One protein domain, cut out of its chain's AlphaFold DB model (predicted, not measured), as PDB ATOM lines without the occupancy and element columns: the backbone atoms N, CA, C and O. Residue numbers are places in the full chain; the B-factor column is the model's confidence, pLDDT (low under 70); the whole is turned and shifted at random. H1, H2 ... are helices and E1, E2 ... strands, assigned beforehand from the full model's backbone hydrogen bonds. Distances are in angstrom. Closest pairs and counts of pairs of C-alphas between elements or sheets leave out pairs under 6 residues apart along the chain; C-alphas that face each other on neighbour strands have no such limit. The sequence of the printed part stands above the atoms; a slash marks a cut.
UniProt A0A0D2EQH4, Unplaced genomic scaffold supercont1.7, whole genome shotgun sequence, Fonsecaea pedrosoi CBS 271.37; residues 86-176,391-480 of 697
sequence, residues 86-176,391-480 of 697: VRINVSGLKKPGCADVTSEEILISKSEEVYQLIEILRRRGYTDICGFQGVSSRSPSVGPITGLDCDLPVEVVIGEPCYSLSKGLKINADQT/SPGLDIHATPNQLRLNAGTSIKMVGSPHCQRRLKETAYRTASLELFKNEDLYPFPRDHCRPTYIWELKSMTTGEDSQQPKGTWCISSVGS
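What this domain is: This is residues 86 to 176 and 391 to 480 of the 697 residues of an uncharacterized protein of Fonsecaea pedrosoi CBS 271.37 (UniProt A0A0D2EQH4). The short helix H4 lies near the middle between two sheets, a strongly twisted one of four strands, E2, E1, E9 and E3, and a smaller one of three, E6, E5 and E7. H1 packs across the larger sheet, and the short pair E4 and E8, with H2 packed beside E8, makes a third part. The printed part has 181 residues, with four named helices and nine named strands in the order E1 E2 H1 E3 E4 E5 E6 E7 H2 H3 E8 H4 E9. The class is mixed, helices and strands, with 79 residues in named elements, under half. The whole is compact, radius of gyration of the C-alphas 17.2 A, spanning 55 by 42 by 27 A.

How they stand to each other: The largest sheet, mixed, runs E2, residues 102 to 109, E1, residues 86 to 93, E9, residues 472 to 478, and E3, residues 131 to 134. E1 and E2 are an antiparallel hairpin, with N 88 and O 106 at 2.8 A. E1 and E9 are parallel, with N 89 and O 473 at 2.9 A. E9 and E3 are antiparallel, with N 476 and O 133 at 2.8 A. H1, residues 114 to 123, is on this sheet at a height of 7.5 A. E2, H1 and E3 form a split strand-helix-strand unit, two strands running the same way with E1 and E9 between them, and its crossover is right-handed. H4, residues 454 to 461, is on it too, 6.7 A high, two layers, with helices on one face; the closest C-alphas of H4 and E9 are those of Thr 461 and Trp 473, 6.1 A. H4 is also on the mixed sheet E6, residues 169 to 172, E5, residues 152 to 157, and E7, residues 410 to 413, at 9.9 A; the closest C-alphas of E5 and H4, those of Pro 153 and Glu 456, are 6.5 A apart. E6 and E5 are parallel, N 157 and O 171 at 2.9 A; E5 and E7 are antiparallel, N 154 and O 411 at 2.8 A. E4, residues 145 to 147, and E8, residues 449 to 451, are antiparallel, N 146 and O 450 at 2.9 A. The closest C-alphas of H2, residues 417 to 426, and E8 are those of Leu 423 and Arg 450, 7.1 A. H3, residues 434 to 437, is close to H1 but not clearly touching, C-alphas of Tyr 115 and Leu 435 closest at 7.5 A. Every O i to N i+4 pair is within hydrogen-bond range in H1 and H2; H3 is too short for one, and H4 has 0 of 4, but 5 of 5 O i to N i+3 pairs.

Where its parts are: E1 begins at C-alpha 86, (-0.878, 14.202, -28.219), and is 19.1 A long; E2 is 22.6 A, E9 18.8 A, E5 15.9 A, H1 14.7 A and H2 14.4 A. E9 ends at C-alpha 478, (7.292, 4.982, -12.723).

The domain as a whole: The C-alphas farthest apart, those of Gly 97 and His 397, are 55.5 A apart. Residues 177 to 390 are not printed, and C-alphas 176 and 391 are 19.4 A apart across the cut. The links E5 to E6 and H3 to E8 are long. Confidence is under 70 in residues 136 to 140, 427 to 448 and 462 to 471.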
ATOM      1  N   VAL A  86      -1.590  15.455 -28.031       87.62
ATOM      2  CA  VAL A  86      -0.878  14.202 -28.219       87.62
ATOM      3  C   VAL A  86      -1.608  13.087 -27.498       87.62
ATOM      4  O   VAL A  86      -2.121  13.258 -26.388       87.62
ATOM      5  N   ARG A  87      -1.662  11.935 -28.161       90.21
ATOM      6  CA  ARG A  87      -2.190  10.711 -27.584       90.21
ATOM      7  C   ARG A  87      -1.064  10.005 -26.844       90.21
ATOM      8  O   ARG A  87      -0.044   9.682 -27.444       90.21
ATOM      9  N   ILE A  88      -1.239   9.788 -25.552       91.30
ATOM     10  CA  ILE A  88      -0.272   9.109 -24.696       91.30
ATOM     11  C   ILE A  88      -0.898   7.809 -24.213       91.30
ATOM     12  O   ILE A  88      -1.962   7.826 -23.595       91.30
ATOM     13  N   ASN A  89      -0.227   6.694 -24.487       91.17
ATOM     14  CA  ASN A  89      -0.555   5.403 -23.904       91.17
ATOM     15  C   ASN A  89       0.397   5.146 -22.731       91.17
ATOM     16  O   ASN A  89       1.612   5.047 -22.921       91.17
ATOM     17  N   VAL A  90      -0.160   5.084 -21.524       91.72
ATOM     18  CA  VAL A  90       0.585   4.863 -20.285       91.72
ATOM     19  C   VAL A  90       0.394   3.418 -19.848       91.72
ATOM     20  O   VAL A  90      -0.684   3.057 -19.382       91.72
ATOM     21  N   SER A  91       1.436   2.603 -19.971       90.24
ATOM     22  CA  SER A  91       1.464   1.216 -19.500       90.24
ATOM     23  C   SER A  91       2.018   1.108 -18.075       90.24
ATOM     24  O   SER A  91       2.570   2.065 -17.531       90.24
ATOM     25  N   GLY A  92       1.932  -0.077 -17.465       84.96
ATOM     26  CA  GLY A  92       2.552  -0.321 -16.155       84.96
ATOM     27  C   GLY A  92       1.732   0.184 -14.964       84.96
ATOM     28  O   GLY A  92       2.236   0.195 -13.841       84.96
ATOM     29  N   LEU A  93       0.484   0.601 -15.193       88.21
ATOM     30  CA  LEU A  93      -0.360   1.219 -14.179       88.21
ATOM     31  C   LEU A  93      -0.938   0.173 -13.227       88.21
ATOM     32  O   LEU A  93      -1.414  -0.874 -13.651       88.21
ATOM     33  N   LYS A  94      -0.937   0.479 -11.928       85.20
ATOM     34  CA  LYS A  94      -1.435  -0.415 -10.878       85.20
ATOM     35  C   LYS A  94      -2.291   0.366  -9.888       85.20
ATOM     36  O   LYS A  94      -1.869   1.408  -9.380       85.20
ATOM     37  N   LYS A  95      -3.507  -0.114  -9.619       86.25
ATOM     38  CA  LYS A  95      -4.372   0.467  -8.578       86.25
ATOM     39  C   LYS A  95      -3.931  -0.024  -7.193       86.25
ATOM     40  O   LYS A  95      -3.471  -1.162  -7.082       86.25
ATOM     41  N   PRO A  96      -4.081   0.785  -6.129       81.11
ATOM     42  CA  PRO A  96      -3.758   0.355  -4.769       81.11
ATOM     43  C   PRO A  96      -4.456  -0.965  -4.416       81.11
ATOM     44  O   PRO A  96      -5.669  -1.079  -4.564       81.11
ATOM     45  N   GLY A  97      -3.686  -1.963  -3.977       77.65
ATOM     46  CA  GLY A  97      -4.200  -3.285  -3.598       77.65
ATOM     47  C   GLY A  97      -4.527  -4.240  -4.757       77.65
ATOM     48  O   GLY A  97      -4.838  -5.396  -4.494       77.65
ATOM     49  N   CYS A  98      -4.424  -3.812  -6.018       78.14
ATOM     50  CA  CYS A  98      -4.630  -4.683  -7.178       78.14
ATOM     51  C   CYS A  98      -3.292  -5.252  -7.655       78.14
ATOM     52  O   CYS A  98      -2.334  -4.493  -7.719       78.14
ATOM     53  N   ALA A  99      -3.203  -6.542  -7.994       76.33
ATOM     54  CA  ALA A  99      -1.985  -7.138  -8.559       76.33
ATOM     55  C   ALA A  99      -1.819  -6.836 -10.058       76.33
ATOM     56  O   ALA A  99      -0.683  -6.695 -10.518       76.33
ATOM     57  N   ASP A 100      -2.937  -6.693 -10.769       81.93
ATOM     58  CA  ASP A 100      -2.974  -6.572 -12.222       81.93
ATOM     59  C   ASP A 100      -2.432  -5.226 -12.701       81.93
ATOM     60  O   ASP A 100      -2.688  -4.167 -12.116       81.93
ATOM     61  N   VAL A 101      -1.683  -5.292 -13.798       84.71
ATOM     62  CA  VAL A 101      -1.125  -4.134 -14.489       84.71
ATOM     63  C   VAL A 101      -2.038  -3.773 -15.656       84.71
ATOM     64  O   VAL A 101      -2.392  -4.633 -16.461       84.71
ATOM     65  N   THR A 102      -2.399  -2.499 -15.769       91.03
ATOM     66  CA  THR A 102      -3.250  -1.969 -16.839       91.03
ATOM     67  C   THR A 102      -2.513  -0.924 -17.677       91.03
ATOM     68  O   THR A 102      -1.391  -0.510 -17.365       91.03
ATOM     69  N   SER A 103      -3.142  -0.522 -18.784       90.95
ATOM     70  CA  SER A 103      -2.710   0.613 -19.601       90.95
ATOM     71  C   SER A 103      -3.868   1.586 -19.796       90.95
ATOM     72  O   SER A 103      -5.024   1.167 -19.852       90.95
ATOM     73  N   GLU A 104      -3.567   2.876 -19.892       92.52
ATOM     74  CA  GLU A 104      -4.550   3.941 -20.090       92.52
ATOM     75  C   GLU A 104      -4.161   4.805 -21.283       92.52
ATOM     76  O   GLU A 104      -3.013   5.234 -21.403       92.52
ATOM     77  N   GLU A 105      -5.142   5.128 -22.121       92.37
ATOM     78  CA  GLU A 105      -4.975   6.100 -23.194       92.37
ATOM     79  C   GLU A 105      -5.491   7.476 -22.746       92.37
ATOM     80  O   GLU A 105      -6.586   7.618 -22.176       92.37
ATOM     81  N   ILE A 106      -4.664   8.504 -22.948       92.91
ATOM     82  CA  ILE A 106      -4.930   9.882 -22.529       92.91
ATOM     83  C   ILE A 106      -4.596  10.828 -23.676       92.91
ATOM     84  O   ILE A 106      -3.529  10.752 -24.278       92.91
ATOM     85  N   LEU A 107      -5.507  11.758 -23.950       92.32
ATOM     86  CA  LEU A 107      -5.290  12.862 -24.873       92.32
ATOM     87  C   LEU A 107      -4.976  14.122 -24.058       92.32
ATOM     88  O   LEU A 107      -5.786  14.535 -23.228       92.32
ATOM     89  N   ILE A 108      -3.796  14.706 -24.256       91.10
ATOM     90  CA  ILE A 108      -3.317  15.870 -23.493       91.10
ATOM     91  C   ILE A 108      -2.574  16.840 -24.420       91.10
ATOM     92  O   ILE A 108      -1.996  16.416 -25.418       91.10
ATOM     93  N   SER A 109      -2.602  18.147 -24.141       89.39
ATOM     94  CA  SER A 109      -1.832  19.113 -24.941       89.39
ATOM     95  C   SER A 109      -0.329  18.933 -24.708       89.39
ATOM     96  O   SER A 109       0.118  18.708 -23.582       89.39
ATOM     97  N   LYS A 110       0.456  19.080 -25.782       86.29
ATOM     98  CA  LYS A 110       1.929  19.084 -25.738       86.29
ATOM     99  C   LYS A 110       2.485  20.185 -24.829       86.29
ATOM    100  O   LYS A 110       3.593  20.036 -24.317       86.29
ATOM    101  N   SER A 111       1.709  21.251 -24.628       84.25
ATOM    102  CA  SER A 111       2.090  22.418 -23.835       84.25
ATOM    103  C   SER A 111       1.786  22.296 -22.338       84.25
ATOM    104  O   SER A 111       2.153  23.176 -21.557       84.25
ATOM    105  N   GLU A 112       1.095  21.230 -21.925       87.61
ATOM    106  CA  GLU A 112       0.833  20.960 -20.511       87.61
ATOM    107  C   GLU A 112       2.088  20.447 -19.799       87.61
ATOM    108  O   GLU A 112       3.061  19.998 -20.411       87.61
ATOM    109  N   GLU A 113       2.061  20.509 -18.475       87.43
ATOM    110  CA  GLU A 113       3.127  19.995 -17.620       87.43
ATOM    111  C   GLU A 113       2.880  18.516 -17.285       87.43
ATOM    112  O   GLU A 113       1.740  18.070 -17.145       87.43
ATOM    113  N   VAL A 114       3.947  17.733 -17.110       88.08
ATOM    114  CA  VAL A 114       3.886  16.289 -16.813       88.08
ATOM    115  C   VAL A 114       3.049  15.993 -15.564       88.08
ATOM    116  O   VAL A 114       2.382  14.960 -15.490       88.08
ATOM    117  N   TYR A 115       3.017  16.912 -14.596       85.41
ATOM    118  CA  TYR A 115       2.195  16.763 -13.398       85.41
ATOM    119  C   TYR A 115       0.691  16.671 -13.723       85.41
ATOM    120  O   TYR A 115      -0.030  15.963 -13.023       85.41
ATOM    121  N   GLN A 116       0.219  17.319 -14.793       88.03
ATOM    122  CA  GLN A 116      -1.188  17.277 -15.209       88.03
ATOM    123  C   GLN A 116      -1.578  15.877 -15.679       88.03
ATOM    124  O   GLN A 116      -2.658  15.382 -15.360       88.03
ATOM    125  N   LEU A 117      -0.667  15.190 -16.377       90.65
ATOM    126  CA  LEU A 117      -0.852  13.788 -16.750       90.65
ATOM    127  C   LEU A 117      -0.952  12.893 -15.505       90.65
ATOM    128  O   LEU A 117      -1.821  12.023 -15.435       90.65
ATOM    129  N   ILE A 118      -0.111  13.146 -14.496       89.23
ATOM    130  CA  ILE A 118      -0.177  12.450 -13.199       89.23
ATOM    131  C   ILE A 118      -1.513  12.735 -12.500       89.23
ATOM    132  O   ILE A 118      -2.111  11.824 -11.931       89.23
ATOM    133  N   GLU A 119      -2.014  13.969 -12.557       88.32
ATOM    134  CA  GLU A 119      -3.289  14.348 -11.945       88.32
ATOM    135  C   GLU A 119      -4.486  13.658 -12.616       88.32
ATOM    136  O   GLU A 119      -5.353  13.124 -11.918       88.32
ATOM    137  N   ILE A 120      -4.505  13.583 -13.953       91.55
ATOM    138  CA  ILE A 120      -5.523  12.831 -14.708       91.55
ATOM    139  C   ILE A 120      -5.541  11.364 -14.258       91.55
ATOM    140  O   ILE A 120      -6.607  10.822 -13.957       91.55
ATOM    141  N   LEU A 121      -4.370  10.728 -14.155       92.10
ATOM    142  CA  LEU A 121      -4.253   9.334 -13.717       92.10
ATOM    143  C   LEU A 121      -4.659   9.151 -12.245       92.10
ATOM    144  O   LEU A 121      -5.355   8.188 -11.914       92.10
ATOM    145  N   ARG A 122      -4.326  10.107 -11.368       88.80
ATOM    146  CA  ARG A 122      -4.782  10.110  -9.968       88.80
ATOM    147  C   ARG A 122      -6.298  10.153  -9.858       88.80
ATOM    148  O   ARG A 122      -6.864   9.378  -9.089       88.80
ATOM    149  N   ARG A 123      -6.959  11.001 -10.651       89.67
ATOM    150  CA  ARG A 123      -8.430  11.078 -10.705       89.67
ATOM    151  C   ARG A 123      -9.064   9.778 -11.220       89.67
ATOM    152  O   ARG A 123     -10.188   9.472 -10.842       89.67
ATOM    153  N   ARG A 124      -8.336   8.978 -12.014       92.97
ATOM    154  CA  ARG A 124      -8.727   7.614 -12.438       92.97
ATOM    155  C   ARG A 124      -8.404   6.516 -11.404       92.97
ATOM    156  O   ARG A 124      -8.689   5.342 -11.643       92.97
ATOM    157  N   GLY A 125      -7.845   6.875 -10.246       89.62
ATOM    158  CA  GLY A 125      -7.559   5.964  -9.132       89.62
ATOM    159  C   GLY A 125      -6.119   5.441  -9.061       89.62
ATOM    160  O   GLY A 125      -5.819   4.625  -8.189       89.62
ATOM    161  N   TYR A 126      -5.213   5.902  -9.929       89.59
ATOM    162  CA  TYR A 126      -3.798   5.519  -9.894       89.59
ATOM    163  C   TYR A 126      -3.000   6.488  -9.011       89.59
ATOM    164  O   TYR A 126      -2.641   7.587  -9.424       89.59
ATOM    165  N   THR A 127      -2.737   6.106  -7.760       83.30
ATOM    166  CA  THR A 127      -2.150   7.013  -6.752       83.30
ATOM    167  C   THR A 127      -0.647   6.821  -6.523       83.30
ATOM    168  O   THR A 127      -0.040   7.616  -5.796       83.30
ATOM    169  N   ASP A 128      -0.035   5.807  -7.143       80.06
ATOM    170  CA  ASP A 128       1.393   5.480  -7.024       80.06
ATOM    171  C   ASP A 128       2.205   5.769  -8.280       80.06
ATOM    172  O   ASP A 128       2.980   4.946  -8.739       80.06
ATOM    173  N   ILE A 129       2.012   6.966  -8.835       83.69
ATOM    174  CA  ILE A 129       2.757   7.456  -9.993       83.69
ATOM    175  C   ILE A 129       3.632   8.618  -9.537       83.69
ATOM    176  O   ILE A 129       3.121   9.583  -8.964       83.69
ATOM    177  N   CYS A 130       4.933   8.507  -9.801       77.66
ATOM    178  CA  CYS A 130       5.946   9.531  -9.554       77.66
ATOM    179  C   CYS A 130       6.488  10.167 -10.839       77.66
ATOM    180  O   CYS A 130       7.094  11.233 -10.781       77.66
ATOM    181  N   GLY A 131       6.291   9.519 -11.986       83.69
ATOM    182  CA  GLY A 131       6.760   9.971 -13.289       83.69
ATOM    183  C   GLY A 131       6.592   8.877 -14.334       83.69
ATOM    184  O   GLY A 131       5.783   7.960 -14.157       83.69
ATOM    185  N   PHE A 132       7.362   8.966 -15.410       85.42
ATOM    186  CA  PHE A 132       7.224   8.103 -16.577       85.42
ATOM    187  C   PHE A 132       8.588   7.721 -17.147       85.42
ATOM    188  O   PHE A 132       9.569   8.411 -16.917       85.42
ATOM    189  N   GLN A 133       8.662   6.638 -17.905       84.40
ATOM    190  CA  GLN A 133       9.849   6.256 -18.676       84.40
ATOM    191  C   GLN A 133       9.409   5.769 -20.057       84.40
ATOM    192  O   GLN A 133       8.265   5.340 -20.219       84.40
ATOM    193  N   GLY A 134      10.291   5.804 -21.057       78.65
ATOM    194  CA  GLY A 134       9.994   5.164 -22.346       78.65
ATOM    195  C   GLY A 134       9.719   3.658 -22.188       78.65
ATOM    196  O   GLY A 134      10.189   3.035 -21.233       78.65
ATOM    197  N   VAL A 135       8.957   3.067 -23.119       71.91
ATOM    198  CA  VAL A 135       8.609   1.625 -23.091       71.91
ATOM    199  C   VAL A 135       9.858   0.743 -23.120       71.91
ATOM    200  O   VAL A 135       9.888  -0.330 -22.522       71.91
ATOM    201  N   SER A 136      10.924   1.226 -23.767       67.77
ATOM    202  CA  SER A 136      12.213   0.560 -23.722       67.77
ATOM    203  C   SER A 136      12.762   0.536 -22.301       67.77
ATOM    204  O   SER A 136      12.911   1.544 -21.603       67.77
ATOM    205  N   SER A 137      13.200  -0.656 -21.924       54.22
ATOM    206  CA  SER A 137      13.956  -0.936 -20.715       54.22
ATOM    207  C   SER A 137      15.316  -0.196 -20.633       54.22
ATOM    208  O   SER A 137      16.095  -0.433 -19.709       54.22
ATOM    209  N   ARG A 138      15.650   0.689 -21.573       62.93
ATOM    210  CA  ARG A 138      16.852   1.535 -21.513       62.93
ATOM    211  C   ARG A 138      16.549   3.030 -21.558       62.93
ATOM    212  O   ARG A 138      17.459   3.821 -21.335       62.93
ATOM    213  N   SER A 139      15.297   3.427 -21.795       65.52
ATOM    214  CA  SER A 139      14.924   4.842 -21.818       65.52
ATOM    215  C   SER A 139      15.058   5.470 -20.424       65.52
ATOM    216  O   SER A 139      14.741   4.798 -19.432       65.52
ATOM    217  N   PRO A 140      15.517   6.732 -20.330       69.10
ATOM    218  CA  PRO A 140      15.593   7.454 -19.065       69.10
ATOM    219  C   PRO A 140      14.194   7.693 -18.486       69.10
ATOM    220  O   PRO A 140      13.207   7.759 -19.221       69.10
ATOM    221  N   SER A 141      14.121   7.822 -17.163       77.69
ATOM    222  CA  SER A 141      12.894   8.182 -16.450       77.69
ATOM    223  C   SER A 141      12.769   9.701 -16.341       77.69
ATOM    224  O   SER A 141      13.754  10.398 -16.110       77.69
ATOM    225  N   VAL A 142      11.547  10.213 -16.440       78.26
ATOM    226  CA  VAL A 142      11.202  11.632 -16.384       78.26
ATOM    227  C   VAL A 142      10.121  11.872 -15.333       78.26
ATOM    228  O   VAL A 142       9.045  11.271 -15.363       78.26
ATOM    229  N   GLY A 143      10.423  12.764 -14.391       80.98
ATOM    230  CA  GLY A 143       9.511  13.198 -13.336       80.98
ATOM    231  C   GLY A 143       8.748  14.477 -13.700       80.98
ATOM    232  O   GLY A 143       9.036  15.108 -14.720       80.98
ATOM    233  N   PRO A 144       7.791  14.906 -12.855       80.09
ATOM    234  CA  PRO A 144       7.049  16.155 -13.052       80.09
ATOM    235  C   PRO A 144       7.908  17.413 -12.872       80.09
ATOM    236  O   PRO A 144       7.510  18.494 -13.299       80.09
ATOM    237  N   ILE A 145       9.073  17.265 -12.246       76.85
ATOM    238  CA  ILE A 145      10.085  18.301 -12.078       76.85
ATOM    239  C   ILE A 145      11.422  17.792 -12.601       76.85
ATOM    240  O   ILE A 145      11.721  16.600 -12.504       76.85
ATOM    241  N   THR A 146      12.226  18.714 -13.114       77.20
ATOM    242  CA  THR A 146      13.552  18.442 -13.662       77.20
ATOM    243  C   THR A 146      14.541  19.515 -13.198       77.20
ATOM    244  O   THR A 146      14.154  20.658 -12.929       77.20
ATOM    245  N   GLY A 147      15.819  19.147 -13.072       73.90
ATOM    246  CA  GLY A 147      16.896  20.073 -12.707       73.90
ATOM    247  C   GLY A 147      17.147  21.132 -13.784       73.90
ATOM    248  O   GLY A 147      16.901  20.903 -14.969       73.90
ATOM    249  N   LEU A 148      17.644  22.309 -13.399       75.13
ATOM    250  CA  LEU A 148      17.981  23.355 -14.378       75.13
ATOM    251  C   LEU A 148      19.156  22.966 -15.296       75.13
ATOM    252  O   LEU A 148      19.304  23.541 -16.368       75.13
ATOM    253  N   ASP A 149      19.976  21.993 -14.905       73.13
ATOM    254  CA  ASP A 149      21.113  21.452 -15.657       73.13
ATOM    255  C   ASP A 149      20.729  20.341 -16.653       73.13
ATOM    256  O   ASP A 149      21.607  19.654 -17.181       73.13
ATOM    257  N   CYS A 150      19.432  20.140 -16.908       77.02
ATOM    258  CA  CYS A 150      18.936  19.156 -17.865       77.02
ATOM    259  C   CYS A 150      19.298  19.484 -19.320       77.02
ATOM    260  O   CYS A 150      19.445  20.642 -19.708       77.02
ATOM    261  N   ASP A 151      19.383  18.433 -20.136       85.91
ATOM    262  CA  ASP A 151      19.487  18.572 -21.585       85.91
ATOM    263  C   ASP A 151      18.097  18.869 -22.157       85.91
ATOM    264  O   ASP A 151      17.135  18.149 -21.876       85.91
ATOM    265  N   LEU A 152      17.983  19.926 -22.960       89.01
ATOM    266  CA  LEU A 152      16.714  20.365 -23.531       89.01
ATOM    267  C   LEU A 152      16.546  19.799 -24.943       89.01
ATOM    268  O   LEU A 152      17.378  20.097 -25.803       89.01
ATOM    269  N   PRO A 153      15.492  19.015 -25.225       90.21
ATOM    270  CA  PRO A 153      15.237  18.562 -26.581       90.21
ATOM    271  C   PRO A 153      14.862  19.748 -27.476       90.21
ATOM    272  O   PRO A 153      14.085  20.616 -27.084       90.21
ATOM    273  N   VAL A 154      15.406  19.765 -28.688       93.74
ATOM    274  CA  VAL A 154      15.103  20.736 -29.742       93.74
ATOM    275  C   VAL A 154      14.795  19.957 -31.016       93.74
ATOM    276  O   VAL A 154      15.565  19.088 -31.426       93.74
ATOM    277  N   GLU A 155      13.643  20.221 -31.621       93.49
ATOM    278  CA  GLU A 155      13.216  19.569 -32.863       93.49
ATOM    279  C   GLU A 155      13.649  20.393 -34.080       93.49
ATOM    280  O   GLU A 155      13.413  21.597 -34.137       93.49
ATOM    281  N   VAL A 156      14.267  19.749 -35.068       94.81
ATOM    282  CA  VAL A 156      14.595  20.386 -36.349       94.81
ATOM    283  C   VAL A 156      13.325  20.501 -37.191       94.81
ATOM    284  O   VAL A 156      12.625  19.507 -37.391       94.81
ATOM    285  N   VAL A 157      13.025  21.687 -37.716       95.00
ATOM    286  CA  VAL A 157      11.828  21.944 -38.531       95.00
ATOM    287  C   VAL A 157      12.146  22.727 -39.803       95.00
ATOM    288  O   VAL A 157      13.120  23.471 -39.872       95.00
ATOM    289  N   ILE A 158      11.283  22.584 -40.808       92.65
ATOM    290  CA  ILE A 158      11.249  23.456 -41.988       92.65
ATOM    291  C   ILE A 158      10.129  24.469 -41.730       92.65
ATOM    292  O   ILE A 158       8.954  24.132 -41.862       92.65
ATOM    293  N   GLY A 159      10.481  25.666 -41.254       91.66
ATOM    294  CA  GLY A 159       9.517  26.710 -40.884       91.66
ATOM    295  C   GLY A 159       9.970  27.567 -39.702       91.66
ATOM    296  O   GLY A 159      11.141  27.553 -39.330       91.66
ATOM    297  N   GLU A 160       9.039  28.317 -39.114       91.57
ATOM    298  CA  GLU A 160       9.325  29.226 -37.998       91.57
ATOM    299  C   GLU A 160       9.938  28.489 -36.788       91.57
ATOM    300  O   GLU A 160       9.379  27.476 -36.337       91.57
ATOM    301  N   PRO A 161      11.065  28.982 -36.236       93.24
ATOM    302  CA  PRO A 161      11.634  28.434 -35.017       93.24
ATOM    303  C   PRO A 161      10.714  28.693 -33.814       93.24
ATOM    304  O   PRO A 161       9.848  29.570 -33.811       93.24
ATOM    305  N   CYS A 162      10.907  27.928 -32.744       91.34
ATOM    306  CA  CYS A 162      10.207  28.113 -31.482       91.34
ATOM    307  C   CYS A 162      11.200  28.132 -30.320       91.34
ATOM    308  O   CYS A 162      11.894  27.151 -30.064       91.34
ATOM    309  N   TYR A 163      11.208  29.237 -29.577       89.66
ATOM    310  CA  TYR A 163      12.045  29.438 -28.387       89.66
ATOM    311  C   TYR A 163      11.272  29.249 -27.074       89.66
ATOM    312  O   TYR A 163      11.808  29.442 -25.983       89.66
ATOM    313  N   SER A 164       9.979  28.923 -27.163       86.90
ATOM    314  CA  SER A 164       9.100  28.810 -26.003       86.90
ATOM    315  C   SER A 164       9.209  27.424 -25.389       86.90
ATOM    316  O   SER A 164       8.720  26.450 -25.958       86.90
ATOM    317  N   LEU A 165       9.751  27.353 -24.174       84.39
ATOM    318  CA  LEU A 165       9.831  26.102 -23.417       84.39
ATOM    319  C   LEU A 165       8.470  25.436 -23.247       84.39
ATOM    320  O   LEU A 165       8.379  24.230 -23.383       84.39
ATOM    321  N   SER A 166       7.400  26.193 -23.017       79.13
ATOM    322  CA  SER A 166       6.064  25.608 -22.868       79.13
ATOM    323  C   SER A 166       5.472  25.066 -24.168       79.13
ATOM    324  O   SER A 166       4.557  24.268 -24.094       79.13
ATOM    325  N   LYS A 167       5.958  25.475 -25.348       83.72
ATOM    326  CA  LYS A 167       5.413  25.038 -26.652       83.72
ATOM    327  C   LYS A 167       6.313  24.022 -27.368       83.72
ATOM    328  O   LYS A 167       5.959  23.539 -28.443       83.72
ATOM    329  N   GLY A 168       7.466  23.707 -26.781       87.97
ATOM    330  CA  GLY A 168       8.506  22.884 -27.387       87.97
ATOM    331  C   GLY A 168       9.491  23.689 -28.221       87.97
ATOM    332  O   GLY A 168       9.100  24.501 -29.058       87.97
ATOM    333  N   LEU A 169      10.781  23.440 -27.991       92.71
ATOM    334  CA  LEU A 169      11.856  24.109 -28.716       92.71
ATOM    335  C   LEU A 169      11.979  23.548 -30.134       92.71
ATOM    336  O   LEU A 169      12.031  22.329 -30.326       92.71
ATOM    337  N   LYS A 170      12.038  24.440 -31.123       94.29
ATOM    338  CA  LYS A 170      12.149  24.084 -32.540       94.29
ATOM    339  C   LYS A 170      13.179  24.963 -33.218       94.29
ATOM    340  O   LYS A 170      13.035  26.180 -33.180       94.29
ATOM    341  N   ILE A 171      14.168  24.364 -33.859       95.99
ATOM    342  CA  ILE A 171      15.159  25.091 -34.649       95.99
ATOM    343  C   ILE A 171      14.833  24.962 -36.135       95.99
ATOM    344  O   ILE A 171      14.504  23.874 -36.612       95.99
ATOM    345  N   ASN A 172      14.927  26.068 -36.869       96.28
ATOM    346  CA  ASN A 172      14.809  26.044 -38.321       96.28
ATOM    347  C   ASN A 172      16.031  25.341 -38.951       96.28
ATOM    348  O   ASN A 172      17.163  25.539 -38.515       96.28
ATOM    349  N   ALA A 173      15.812  24.529 -39.984       96.58
ATOM    350  CA  ALA A 173      16.858  23.730 -40.625       96.58
ATOM    351  C   ALA A 173      18.011  24.544 -41.259       96.58
ATOM    352  O   ALA A 173      19.113  24.014 -41.423       96.58
ATOM    353  N   ASP A 174      17.775  25.821 -41.568       95.58
ATOM    354  CA  ASP A 174      18.730  26.769 -42.152       95.58
ATOM    355  C   ASP A 174      19.231  27.823 -41.148       95.58
ATOM    356  O   ASP A 174      20.016  28.700 -41.503       95.58
ATOM    357  N   GLN A 175      18.823  27.732 -39.881       93.85
ATOM    358  CA  GLN A 175      19.347  28.567 -38.801       93.85
ATOM    359  C   GLN A 175      20.574  27.904 -38.165       93.85
ATOM    360  O   GLN A 175      20.576  26.695 -37.931       93.85
ATOM    361  N   THR A 176      21.619  28.676 -37.853       94.47
ATOM    362  CA  THR A 176      22.783  28.128 -37.140       94.47
ATOM    363  C   THR A 176      22.422  27.777 -35.694       94.47
ATOM    364  O   THR A 176      21.572  28.420 -35.066       94.47
ATOM    365  N   SER A 391      28.226  11.614 -26.547       80.40
ATOM    366  CA  SER A 391      28.256  11.949 -27.964       80.40
ATOM    367  C   SER A 391      29.043  13.250 -28.181       80.40
ATOM    368  O   SER A 391      28.949  14.161 -27.353       80.40
ATOM    369  N   PRO A 392      29.823  13.359 -29.270       87.92
ATOM    370  CA  PRO A 392      30.554  14.582 -29.583       87.92
ATOM    371  C   PRO A 392      29.585  15.750 -29.804       87.92
ATOM    372  O   PRO A 392      28.486  15.566 -30.334       87.92
ATOM    373  N   GLY A 393      30.008  16.949 -29.400       90.55
ATOM    374  CA  GLY A 393      29.272  18.182 -29.673       90.55
ATOM    375  C   GLY A 393      29.169  18.449 -31.176       90.55
ATOM    376  O   GLY A 393      30.092  18.147 -31.935       90.55
ATOM    377  N   LEU A 394      28.040  19.007 -31.601       94.36
ATOM    378  CA  LEU A 394      27.821  19.478 -32.966       94.36
ATOM    379  C   LEU A 394      28.570  20.796 -33.215       94.36
ATOM    380  O   LEU A 394      28.768  21.582 -32.289       94.36
ATOM    381  N   ASP A 395      28.945  21.058 -34.471       93.96
ATOM    382  CA  ASP A 395      29.485  22.365 -34.866       93.96
ATOM    383  C   ASP A 395      28.399  23.434 -34.721       93.96
ATOM    384  O   ASP A 395      27.445  23.486 -35.497       93.96
ATOM    385  N   ILE A 396      28.551  24.288 -33.711       94.30
ATOM    386  CA  ILE A 396      27.551  25.291 -33.354       94.30
ATOM    387  C   ILE A 396      27.399  26.398 -34.407       94.30
ATOM    388  O   ILE A 396      26.378  27.083 -34.425       94.30
ATOM    389  N   HIS A 397      28.383  26.574 -35.291       92.17
ATOM    390  CA  HIS A 397      28.322  27.559 -36.374       92.17
ATOM    391  C   HIS A 397      27.651  27.010 -37.638       92.17
ATOM    392  O   HIS A 397      27.420  27.768 -38.580       92.17
ATOM    393  N   ALA A 398      27.329  25.716 -37.661       94.11
ATOM    394  CA  ALA A 398      26.631  25.080 -38.763       94.11
ATOM    395  C   ALA A 398      25.109  25.072 -38.547       94.11
ATOM    396  O   ALA A 398      24.604  25.107 -37.420       94.11
ATOM    397  N   THR A 399      24.366  25.004 -39.650       95.87
ATOM    398  CA  THR A 399      22.914  24.779 -39.640       95.87
ATOM    399  C   THR A 399      22.594  23.280 -39.577       95.87
ATOM    400  O   THR A 399      23.418  22.457 -39.997       95.87
ATOM    401  N   PRO A 400      21.394  22.872 -39.120       96.70
ATOM    402  CA  PRO A 400      20.965  21.478 -39.197       96.70
ATOM    403  C   PRO A 400      21.122  20.863 -40.597       96.70
ATOM    404  O   PRO A 400      21.624  19.747 -40.709       96.70
ATOM    405  N   ASN A 401      20.797  21.596 -41.668       96.14
ATOM    406  CA  ASN A 401      20.987  21.125 -43.043       96.14
ATOM    407  C   ASN A 401      22.467  20.886 -43.394       96.14
ATOM    408  O   ASN A 401      22.800  19.854 -43.980       96.14
ATOM    409  N   GLN A 402      23.372  21.786 -42.993       95.80
ATOM    410  CA  GLN A 402      24.820  21.603 -43.182       95.80
ATOM    411  C   GLN A 402      25.350  20.389 -42.406       95.80
ATOM    412  O   GLN A 402      26.227  19.671 -42.889       95.80
ATOM    413  N   LEU A 403      24.758  20.112 -41.241       95.68
ATOM    414  CA  LEU A 403      25.025  18.931 -40.419       95.68
ATOM    415  C   LEU A 403      24.281  17.668 -40.890       95.68
ATOM    416  O   LEU A 403      24.437  16.610 -40.281       95.68
ATOM    417  N   ARG A 404      23.499  17.752 -41.976       95.39
ATOM    418  CA  ARG A 404      22.681  16.657 -42.533       95.39
ATOM    419  C   ARG A 404      21.632  16.112 -41.552       95.39
ATOM    420  O   ARG A 404      21.313  14.922 -41.566       95.39
ATOM    421  N   LEU A 405      21.094  16.981 -40.702       93.01
ATOM    422  CA  LEU A 405      20.003  16.681 -39.779       93.01
ATOM    423  C   LEU A 405      18.666  17.010 -40.451       93.01
ATOM    424  O   LEU A 405      18.325  18.172 -40.654       93.01
ATOM    425  N   ASN A 406      17.895  15.975 -40.785       91.36
ATOM    426  CA  ASN A 406      16.603  16.131 -41.454       91.36
ATOM    427  C   ASN A 406      15.543  16.729 -40.516       91.36
ATOM    428  O   ASN A 406      15.591  16.535 -39.296       91.36
ATOM    429  N   ALA A 407      14.522  17.369 -41.086       90.94
ATOM    430  CA  ALA A 407      13.343  17.796 -40.337       90.94
ATOM    431  C   ALA A 407      12.715  16.630 -39.547       90.94
ATOM    432  O   ALA A 407      12.627  15.503 -40.036       90.94
ATOM    433  N   GLY A 408      12.293  16.904 -38.314       86.60
ATOM    434  CA  GLY A 408      11.811  15.917 -37.347       86.60
ATOM    435  C   GLY A 408      12.911  15.274 -36.497       86.60
ATOM    436  O   GLY A 408      12.594  14.615 -35.505       86.60
ATOM    437  N   THR A 409      14.194  15.482 -36.824       90.05
ATOM    438  CA  THR A 409      15.304  15.046 -35.961       90.05
ATOM    439  C   THR A 409      15.250  15.803 -34.635       90.05
ATOM    440  O   THR A 409      15.111  17.026 -34.619       90.05
ATOM    441  N   SER A 410      15.374  15.089 -33.515       89.07
ATOM    442  CA  SER A 410      15.507  15.702 -32.192       89.07
ATOM    443  C   SER A 410      16.979  15.744 -31.797       89.07
ATOM    444  O   SER A 410      17.617  14.702 -31.661       89.07
ATOM    445  N   ILE A 411      17.502  16.951 -31.607       93.01
ATOM    446  CA  ILE A 411      18.801  17.198 -30.976       93.01
ATOM    447  C   ILE A 411      18.582  17.625 -29.525       93.01
ATOM    448  O   ILE A 411      17.457  17.927 -29.121       93.01
ATOM    449  N   LYS A 412      19.644  17.653 -28.724       91.18
ATOM    450  CA  LYS A 412      19.599  18.137 -27.345       91.18
ATOM    451  C   LYS A 412      20.564  19.293 -27.158       91.18
ATOM    452  O   LYS A 412      21.738  19.174 -27.499       91.18
ATOM    453  N   MET A 413      20.068  20.378 -26.583       93.24
ATOM    454  CA  MET A 413      20.858  21.506 -26.110       93.24
ATOM    455  C   MET A 413      21.323  21.207 -24.684       93.24
ATOM    456  O   MET A 413      20.497  21.034 -23.785       93.24
ATOM    457  N   VAL A 414      22.634  21.100 -24.485       88.50
ATOM    458  CA  VAL A 414      23.223  20.742 -23.189       88.50
ATOM    459  C   VAL A 414      23.176  21.952 -22.259       88.50
ATOM    460  O   VAL A 414      23.491  23.072 -22.659       88.50
ATOM    461  N   GLY A 415      22.767  21.730 -21.007       73.47
ATOM    462  CA  GLY A 415      22.571  22.802 -20.034       73.47
ATOM    463  C   GLY A 415      23.848  23.604 -19.750       73.47
ATOM    464  O   GLY A 415      24.804  23.082 -19.182       73.47
ATOM    465  N   SER A 416      23.828  24.896 -20.084       84.12
ATOM    466  CA  SER A 416      24.832  25.893 -19.689       84.12
ATOM    467  C   SER A 416      24.316  26.782 -18.543       84.12
ATOM    468  O   SER A 416      23.104  26.828 -18.302       84.12
ATOM    469  N   PRO A 417      25.174  27.563 -17.857       82.33
ATOM    470  CA  PRO A 417      24.717  28.571 -16.896       82.33
ATOM    471  C   PRO A 417      23.714  29.580 -17.492       82.33
ATOM    472  O   PRO A 417      22.777  30.001 -16.811       82.33
ATOM    473  N   HIS A 418      23.850  29.929 -18.779       82.75
ATOM    474  CA  HIS A 418      22.900  30.806 -19.471       82.75
ATOM    475  C   HIS A 418      21.549  30.119 -19.704       82.75
ATOM    476  O   HIS A 418      20.510  30.731 -19.440       82.75
ATOM    477  N   CYS A 419      21.541  28.843 -20.108       83.23
ATOM    478  CA  CYS A 419      20.309  28.053 -20.180       83.23
ATOM    479  C   CYS A 419      19.646  27.943 -18.807       83.23
ATOM    480  O   CYS A 419      18.441  28.144 -18.701       83.23
ATOM    481  N   GLN A 420      20.415  27.680 -17.748       82.23
ATOM    482  CA  GLN A 420      19.898  27.573 -16.380       82.23
ATOM    483  C   GLN A 420      19.227  28.870 -15.924       82.23
ATOM    484  O   GLN A 420      18.112  28.828 -15.400       82.23
ATOM    485  N   ARG A 421      19.865  30.026 -16.166       81.38
ATOM    486  CA  ARG A 421      19.264  31.343 -15.905       81.38
ATOM    487  C   ARG A 421      17.946  31.496 -16.658       81.38
ATOM    488  O   ARG A 421      16.938  31.852 -16.054       81.38
ATOM    489  N   ARG A 422      17.940  31.170 -17.953       82.08
ATOM    490  CA  ARG A 422      16.751  31.280 -18.802       82.08
ATOM    491  C   ARG A 422      15.612  30.381 -18.323       82.08
ATOM    492  O   ARG A 422      14.474  30.829 -18.211       82.08
ATOM    493  N   LEU A 423      15.927  29.135 -17.986       81.73
ATOM    494  CA  LEU A 423      14.983  28.184 -17.413       81.73
ATOM    495  C   LEU A 423      14.405  28.723 -16.101       81.73
ATOM    496  O   LEU A 423      13.187  28.703 -15.930       81.73
ATOM    497  N   LYS A 424      15.244  29.278 -15.217       78.27
ATOM    498  CA  LYS A 424      14.810  29.878 -13.949       78.27
ATOM    499  C   LYS A 424      13.845  31.045 -14.164       78.27
ATOM    500  O   LYS A 424      12.793  31.070 -13.535       78.27
ATOM    501  N   GLU A 425      14.148  31.957 -15.089       76.41
ATOM    502  CA  GLU A 425      13.260  33.076 -15.448       76.41
ATOM    503  C   GLU A 425      11.874  32.597 -15.912       76.41
ATOM    504  O   GLU A 425      10.866  33.250 -15.649       76.41
ATOM    505  N   THR A 426      11.806  31.435 -16.566       71.44
ATOM    506  CA  THR A 426      10.541  30.840 -17.024       71.44
ATOM    507  C   THR A 426       9.843  29.941 -15.993       71.44
ATOM    508  O   THR A 426       8.650  29.679 -16.134       71.44
ATOM    509  N   ALA A 427      10.545  29.480 -14.950       63.80
ATOM    510  CA  ALA A 427      10.097  28.400 -14.060       63.80
ATOM    511  C   ALA A 427       9.218  28.833 -12.866       63.80
ATOM    512  O   ALA A 427       8.777  27.984 -12.096       63.80
ATOM    513  N   TYR A 428       8.885  30.114 -12.703       57.08
ATOM    514  CA  TYR A 428       8.241  30.634 -11.481       57.08
ATOM    515  C   TYR A 428       6.754  30.269 -11.251       57.08
ATOM    516  O   TYR A 428       6.107  30.864 -10.393       57.08
ATOM    517  N   ARG A 429       6.178  29.289 -11.961       55.08
ATOM    518  CA  ARG A 429       4.738  28.963 -11.842       55.08
ATOM    519  C   ARG A 429       4.387  27.805 -10.899       55.08
ATOM    520  O   ARG A 429       3.225  27.675 -10.535       55.08
ATOM    521  N   THR A 430       5.338  26.974 -10.479       54.68
ATOM    522  CA  THR A 430       5.025  25.613  -9.984       54.68
ATOM    523  C   THR A 430       4.856  25.458  -8.473       54.68
ATOM    524  O   THR A 430       4.367  24.425  -8.022       54.68
ATOM    525  N   ALA A 431       5.226  26.455  -7.667       49.47
ATOM    526  CA  ALA A 431       5.280  26.307  -6.210       49.47
ATOM    527  C   ALA A 431       3.903  26.186  -5.511       49.47
ATOM    528  O   ALA A 431       3.851  25.862  -4.329       49.47
ATOM    529  N   SER A 432       2.784  26.430  -6.207       50.54
ATOM    530  CA  SER A 432       1.434  26.458  -5.612       50.54
ATOM    531  C   SER A 432       0.574  25.213  -5.869       50.54
ATOM    532  O   SER A 432      -0.560  25.146  -5.391       50.54
ATOM    533  N   LEU A 433       1.067  24.219  -6.611       59.04
ATOM    534  CA  LEU A 433       0.231  23.104  -7.068       59.04
ATOM    535  C   LEU A 433       0.094  22.011  -5.997       59.04
ATOM    536  O   LEU A 433       1.077  21.586  -5.392       59.04
ATOM    537  N   GLU A 434      -1.133  21.514  -5.787       61.27
ATOM    538  CA  GLU A 434      -1.476  20.533  -4.739       61.27
ATOM    539  C   GLU A 434      -0.608  19.268  -4.743       61.27
ATOM    540  O   GLU A 434      -0.378  18.673  -3.690       61.27
ATOM    541  N   LEU A 435      -0.093  18.869  -5.909       64.78
ATOM    542  CA  LEU A 435       0.806  17.725  -6.042       64.78
ATOM    543  C   LEU A 435       2.080  17.885  -5.189       64.78
ATOM    544  O   LEU A 435       2.521  16.912  -4.575       64.78
ATOM    545  N   PHE A 436       2.619  19.107  -5.088       67.01
ATOM    546  CA  PHE A 436       3.833  19.429  -4.323       67.01
ATOM    547  C   PHE A 436       3.582  19.622  -2.823       67.01
ATOM    548  O   PHE A 436       4.533  19.771  -2.063       67.01
ATOM    549  N   LYS A 437       2.321  19.558  -2.366       65.90
ATOM    550  CA  LYS A 437       2.006  19.525  -0.926       65.90
ATOM    551  C   LYS A 437       2.440  18.205  -0.280       65.90
ATOM    552  O   LYS A 437       2.661  18.155   0.925       65.90
ATOM    553  N   ASN A 438       2.549  17.123  -1.060       67.41
ATOM    554  CA  ASN A 438       3.061  15.844  -0.572       67.41
ATOM    555  C   ASN A 438       4.591  15.811  -0.690       67.41
ATOM    556  O   ASN A 438       5.145  15.225  -1.623       67.41
ATOM    557  N   GLU A 439       5.252  16.434   0.286       62.84
ATOM    558  CA  GLU A 439       6.714  16.548   0.351       62.84
ATOM    559  C   GLU A 439       7.448  15.193   0.379       62.84
ATOM    560  O   GLU A 439       8.646  15.147   0.112       62.84
ATOM    561  N   ASP A 440       6.769  14.080   0.699       59.44
ATOM    562  CA  ASP A 440       7.367  12.737   0.642       59.44
ATOM    563  C   ASP A 440       7.595  12.255  -0.797       59.44
ATOM    564  O   ASP A 440       8.564  11.547  -1.088       59.44
ATOM    565  N   LEU A 441       6.699  12.629  -1.711       64.44
ATOM    566  CA  LEU A 441       6.752  12.206  -3.109       64.44
ATOM    567  C   LEU A 441       7.338  13.284  -4.014       64.44
ATOM    568  O   LEU A 441       7.967  12.950  -5.010       64.44
ATOM    569  N   TYR A 442       7.174  14.559  -3.692       65.90
ATOM    570  CA  TYR A 442       7.664  15.628  -4.551       65.90
ATOM    571  C   TYR A 442       8.288  16.715  -3.685       65.90
ATOM    572  O   TYR A 442       7.558  17.405  -2.973       65.90
ATOM    573  N   PRO A 443       9.624  16.866  -3.704       56.24
ATOM    574  CA  PRO A 443      10.266  17.901  -2.917       56.24
ATOM    575  C   PRO A 443       9.798  19.263  -3.427       56.24
ATOM    576  O   PRO A 443       9.671  19.462  -4.639       56.24
ATOM    577  N   PHE A 444       9.559  20.201  -2.507       59.94
ATOM    578  CA  PHE A 444       9.244  21.580  -2.869       59.94
ATOM    579  C   PHE A 444      10.319  22.086  -3.843       59.94
ATOM    580  O   PHE A 444      11.512  21.950  -3.526       59.94
ATOM    581  N   PRO A 445       9.947  22.621  -5.022       56.66
ATOM    582  CA  PRO A 445      10.927  23.104  -5.981       56.66
ATOM    583  C   PRO A 445      11.713  24.246  -5.329       56.66
ATOM    584  O   PRO A 445      11.209  25.351  -5.154       56.66
ATOM    585  N   ARG A 446      12.953  23.959  -4.912       55.68
ATOM    586  CA  ARG A 446      13.933  24.998  -4.563       55.68
ATOM    587  C   ARG A 446      14.340  25.717  -5.852       55.68
ATOM    588  O   ARG A 446      14.079  25.200  -6.937       55.68
ATOM    589  N   ASP A 447      15.045  26.841  -5.741       58.83
ATOM    590  CA  ASP A 447      15.501  27.736  -6.831       58.83
ATOM    591  C   ASP A 447      16.264  27.092  -8.024       58.83
ATOM    592  O   ASP A 447      16.743  27.806  -8.906       58.83
ATOM    593  N   HIS A 448      16.403  25.764  -8.055       68.37
ATOM    594  CA  HIS A 448      17.183  24.970  -9.001       68.37
ATOM    595  C   HIS A 448      16.372  23.876  -9.725       68.37
ATOM    596  O   HIS A 448      16.959  22.936 -10.259       68.37
ATOM    597  N   CYS A 449      15.038  23.952  -9.736       72.89
ATOM    598  CA  CYS A 449      14.171  23.011 -10.456       72.89
ATOM    599  C   CYS A 449      13.151  23.751 -11.331       72.89
ATOM    600  O   CYS A 449      12.804  24.899 -11.056       72.89
ATOM    601  N   ARG A 450      12.644  23.073 -12.365       78.08
ATOM    602  CA  ARG A 450      11.553  23.550 -13.226       78.08
ATOM    603  C   ARG A 450      10.513  22.446 -13.460       78.08
ATOM    604  O   ARG A 450      10.869  21.270 -13.339       78.08
ATOM    605  N   PRO A 451       9.267  22.786 -13.830       81.15
ATOM    606  CA  PRO A 451       8.334  21.788 -14.327       81.15
ATOM    607  C   PRO A 451       8.849  21.157 -15.619       81.15
ATOM    608  O   PRO A 451       9.461  21.826 -16.462       81.15
ATOM    609  N   THR A 452       8.577  19.865 -15.767       84.25
ATOM    610  CA  THR A 452       8.780  19.143 -17.021       84.25
ATOM    611  C   THR A 452       7.528  19.268 -17.879       84.25
ATOM    612  O   THR A 452       6.422  19.031 -17.386       84.25
ATOM    613  N   TYR A 453       7.679  19.593 -19.158       87.79
ATOM    614  CA  TYR A 453       6.560  19.671 -20.095       87.79
ATOM    615  C   TYR A 453       6.294  18.343 -20.803       87.79
ATOM    616  O   TYR A 453       7.193  17.526 -21.002       87.79
ATOM    617  N   ILE A 454       5.046  18.139 -21.230       89.47
ATOM    618  CA  ILE A 454       4.622  16.926 -21.932       89.47
ATOM    619  C   ILE A 454       5.424  16.716 -23.215       89.47
ATOM    620  O   ILE A 454       5.849  15.592 -23.476       89.47
ATOM    621  N   TRP A 455       5.691  17.763 -23.999       87.16
ATOM    622  CA  TRP A 455       6.455  17.628 -25.244       87.16
ATOM    623  C   TRP A 455       7.867  17.048 -25.056       87.16
ATOM    624  O   TRP A 455       8.378  16.406 -25.974       87.16
ATOM    625  N   GLU A 456       8.475  17.199 -23.875       87.87
ATOM    626  CA  GLU A 456       9.797  16.636 -23.575       87.87
ATOM    627  C   GLU A 456       9.768  15.100 -23.562       87.87
ATOM    628  O   GLU A 456      10.771  14.456 -23.888       87.87
ATOM    629  N   LEU A 457       8.599  14.500 -23.284       85.41
ATOM    630  CA  LEU A 457       8.406  13.049 -23.294       85.41
ATOM    631  C   LEU A 457       8.593  12.440 -24.694       85.41
ATOM    632  O   LEU A 457       8.988  11.278 -24.788       85.41
ATOM    633  N   LYS A 458       8.384  13.212 -25.776       80.38
ATOM    634  CA  LYS A 458       8.587  12.762 -27.170       80.38
ATOM    635  C   LYS A 458       9.992  12.206 -27.390       80.38
ATOM    636  O   LYS A 458      10.169  11.221 -28.095       80.38
ATOM    637  N   SER A 459      10.992  12.822 -26.759       72.00
ATOM    638  CA  SER A 459      12.395  12.418 -26.897       72.00
ATOM    639  C   SER A 459      12.704  11.045 -26.281       72.00
ATOM    640  O   SER A 459      13.726  10.448 -26.606       72.00
ATOM    641  N   MET A 460      11.826  10.520 -25.414       72.05
ATOM    642  CA  MET A 460      11.988   9.206 -24.782       72.05
ATOM    643  C   MET A 460      11.342   8.058 -25.557       72.05
ATOM    644  O   MET A 460      11.651   6.893 -25.284       72.05
ATOM    645  N   THR A 461      10.400   8.373 -26.450       70.06
ATOM    646  CA  THR A 461       9.521   7.396 -27.109       70.06
ATOM    647  C   THR A 461       9.951   7.053 -28.531       70.06
ATOM    648  O   THR A 461       9.366   6.170 -29.145       70.06
ATOM    649  N   THR A 462      11.008   7.680 -29.052       59.36
ATOM    650  CA  THR A 462      11.516   7.489 -30.422       59.36
ATOM    651  C   THR A 462      12.259   6.161 -30.664       59.36
ATOM    652  O   THR A 462      12.835   5.975 -31.731       59.36
ATOM    653  N   GLY A 463      12.236   5.215 -29.717       53.08
ATOM    654  CA  GLY A 463      12.936   3.928 -29.801       53.08
ATOM    655  C   GLY A 463      12.073   2.739 -30.260       53.08
ATOM    656  O   GLY A 463      11.205   2.286 -29.523       53.08
ATOM    657  N   GLU A 464      12.417   2.219 -31.441       44.91
ATOM    658  CA  GLU A 464      12.403   0.814 -31.917       44.91
ATOM    659  C   GLU A 464      11.118   0.013 -32.198       44.91
ATOM    660  O   GLU A 464      11.260  -1.051 -32.798       44.91
ATOM    661  N   ASP A 465       9.892   0.481 -31.943       45.84
ATOM    662  CA  ASP A 465       8.706  -0.335 -32.285       45.84
ATOM    663  C   ASP A 465       7.909   0.176 -33.499       45.84
ATOM    664  O   ASP A 465       7.055   1.061 -33.409       45.84
ATOM    665  N   SER A 466       8.156  -0.432 -34.666       47.82
ATOM    666  CA  SER A 466       7.483  -0.134 -35.944       47.82
ATOM    667  C   SER A 466       5.983  -0.477 -35.984       47.82
ATOM    668  O   SER A 466       5.324  -0.187 -36.981       47.82
ATOM    669  N   GLN A 467       5.426  -1.079 -34.927       56.17
ATOM    670  CA  GLN A 467       3.996  -1.404 -34.835       56.17
ATOM    671  C   GLN A 467       3.132  -0.304 -34.195       56.17
ATOM    672  O   GLN A 467       1.905  -0.419 -34.201       56.17
ATOM    673  N   GLN A 468       3.719   0.763 -33.643       60.20
ATOM    674  CA  GLN A 468       2.933   1.778 -32.934       60.20
ATOM    675  C   GLN A 468       2.229   2.768 -33.885       60.20
ATOM    676  O   GLN A 468       2.810   3.184 -34.894       60.20
ATOM    677  N   PRO A 469       0.985   3.202 -33.579       58.11
ATOM    678  CA  PRO A 469       0.280   4.188 -34.392       58.11
ATOM    679  C   PRO A 469       1.053   5.511 -34.439       58.11
ATOM    680  O   PRO A 469       1.371   6.088 -33.394       58.11
ATOM    681  N   LYS A 470       1.305   6.034 -35.649       63.40
ATOM    682  CA  LYS A 470       1.918   7.360 -35.841       63.40
ATOM    683  C   LYS A 470       1.195   8.409 -34.986       63.40
ATOM    684  O   LYS A 470      -0.014   8.582 -35.103       63.40
ATOM    685  N   GLY A 471       1.950   9.116 -34.145       69.66
ATOM    686  CA  GLY A 471       1.433  10.185 -33.281       69.66
ATOM    687  C   GLY A 471       0.994   9.752 -31.876       69.66
ATOM    688  O   GLY A 471       0.606  10.619 -31.094       69.66
ATOM    689  N   THR A 472       1.089   8.462 -31.531       79.88
ATOM    690  CA  THR A 472       0.882   7.987 -30.152       79.88
ATOM    691  C   THR A 472       2.222   7.849 -29.439       79.88
ATOM    692  O   THR A 472       3.152   7.256 -29.976       79.88
ATOM    693  N   TRP A 473       2.345   8.407 -28.236       86.44
ATOM    694  CA  TRP A 473       3.527   8.249 -27.388       86.44
ATOM    695  C   TRP A 473       3.272   7.162 -26.356       86.44
ATOM    696  O   TRP A 473       2.360   7.285 -25.541       86.44
ATOM    697  N   CYS A 474       4.082   6.109 -26.369       85.74
ATOM    698  CA  CYS A 474       3.988   5.045 -25.380       85.74
ATOM    699  C   CYS A 474       5.031   5.245 -24.277       85.74
ATOM    700  O   CYS A 474       6.228   5.366 -24.543       85.74
ATOM    701  N   ILE A 475       4.570   5.281 -23.032       87.66
ATOM    702  CA  ILE A 475       5.404   5.426 -21.835       87.66
ATOM    703  C   ILE A 475       4.930   4.442 -20.769       87.66
ATOM    704  O   ILE A 475       3.764   4.061 -20.742       87.66
ATOM    705  N   SER A 476       5.815   4.050 -19.862       86.86
ATOM    706  CA  SER A 476       5.464   3.261 -18.684       86.86
ATOM    707  C   SER A 476       5.444   4.150 -17.448       86.86
ATOM    708  O   SER A 476       6.329   4.995 -17.282       86.86
ATOM    709  N   SER A 477       4.475   3.952 -16.554       85.95
ATOM    710  CA  SER A 477       4.454   4.646 -15.266       85.95
ATOM    711  C   SER A 477       5.630   4.218 -14.393       85.95
ATOM    712  O   SER A 477       5.931   3.027 -14.285       85.95
ATOM    713  N   VAL A 478       6.258   5.189 -13.739       79.74
ATOM    714  CA  VAL A 478       7.292   4.982 -12.723       79.74
ATOM    715  C   VAL A 478       6.658   5.238 -11.362       79.74
ATOM    716  O   VAL A 478       6.184   6.344 -11.090       79.74
ATOM    717  N   GLY A 479       6.625   4.203 -10.525       75.94
ATOM    718  CA  GLY A 479       6.085   4.286  -9.173       75.94
ATOM    719  C   GLY A 479       7.074   4.831  -8.149       75.94
ATOM    720  O   GLY A 479       8.241   5.093  -8.451       75.94
ATOM    721  N   SER A 480       6.596   5.011  -6.922       72.69
ATOM    722  CA  SER A 480       7.470   5.350  -5.800       72.69
ATOM    723  C   SER A 480       8.338   4.167  -5.366       72.69
ATOM    724  O   SER A 480       7.993   2.999  -5.551       72.69
TER     725      SER A 480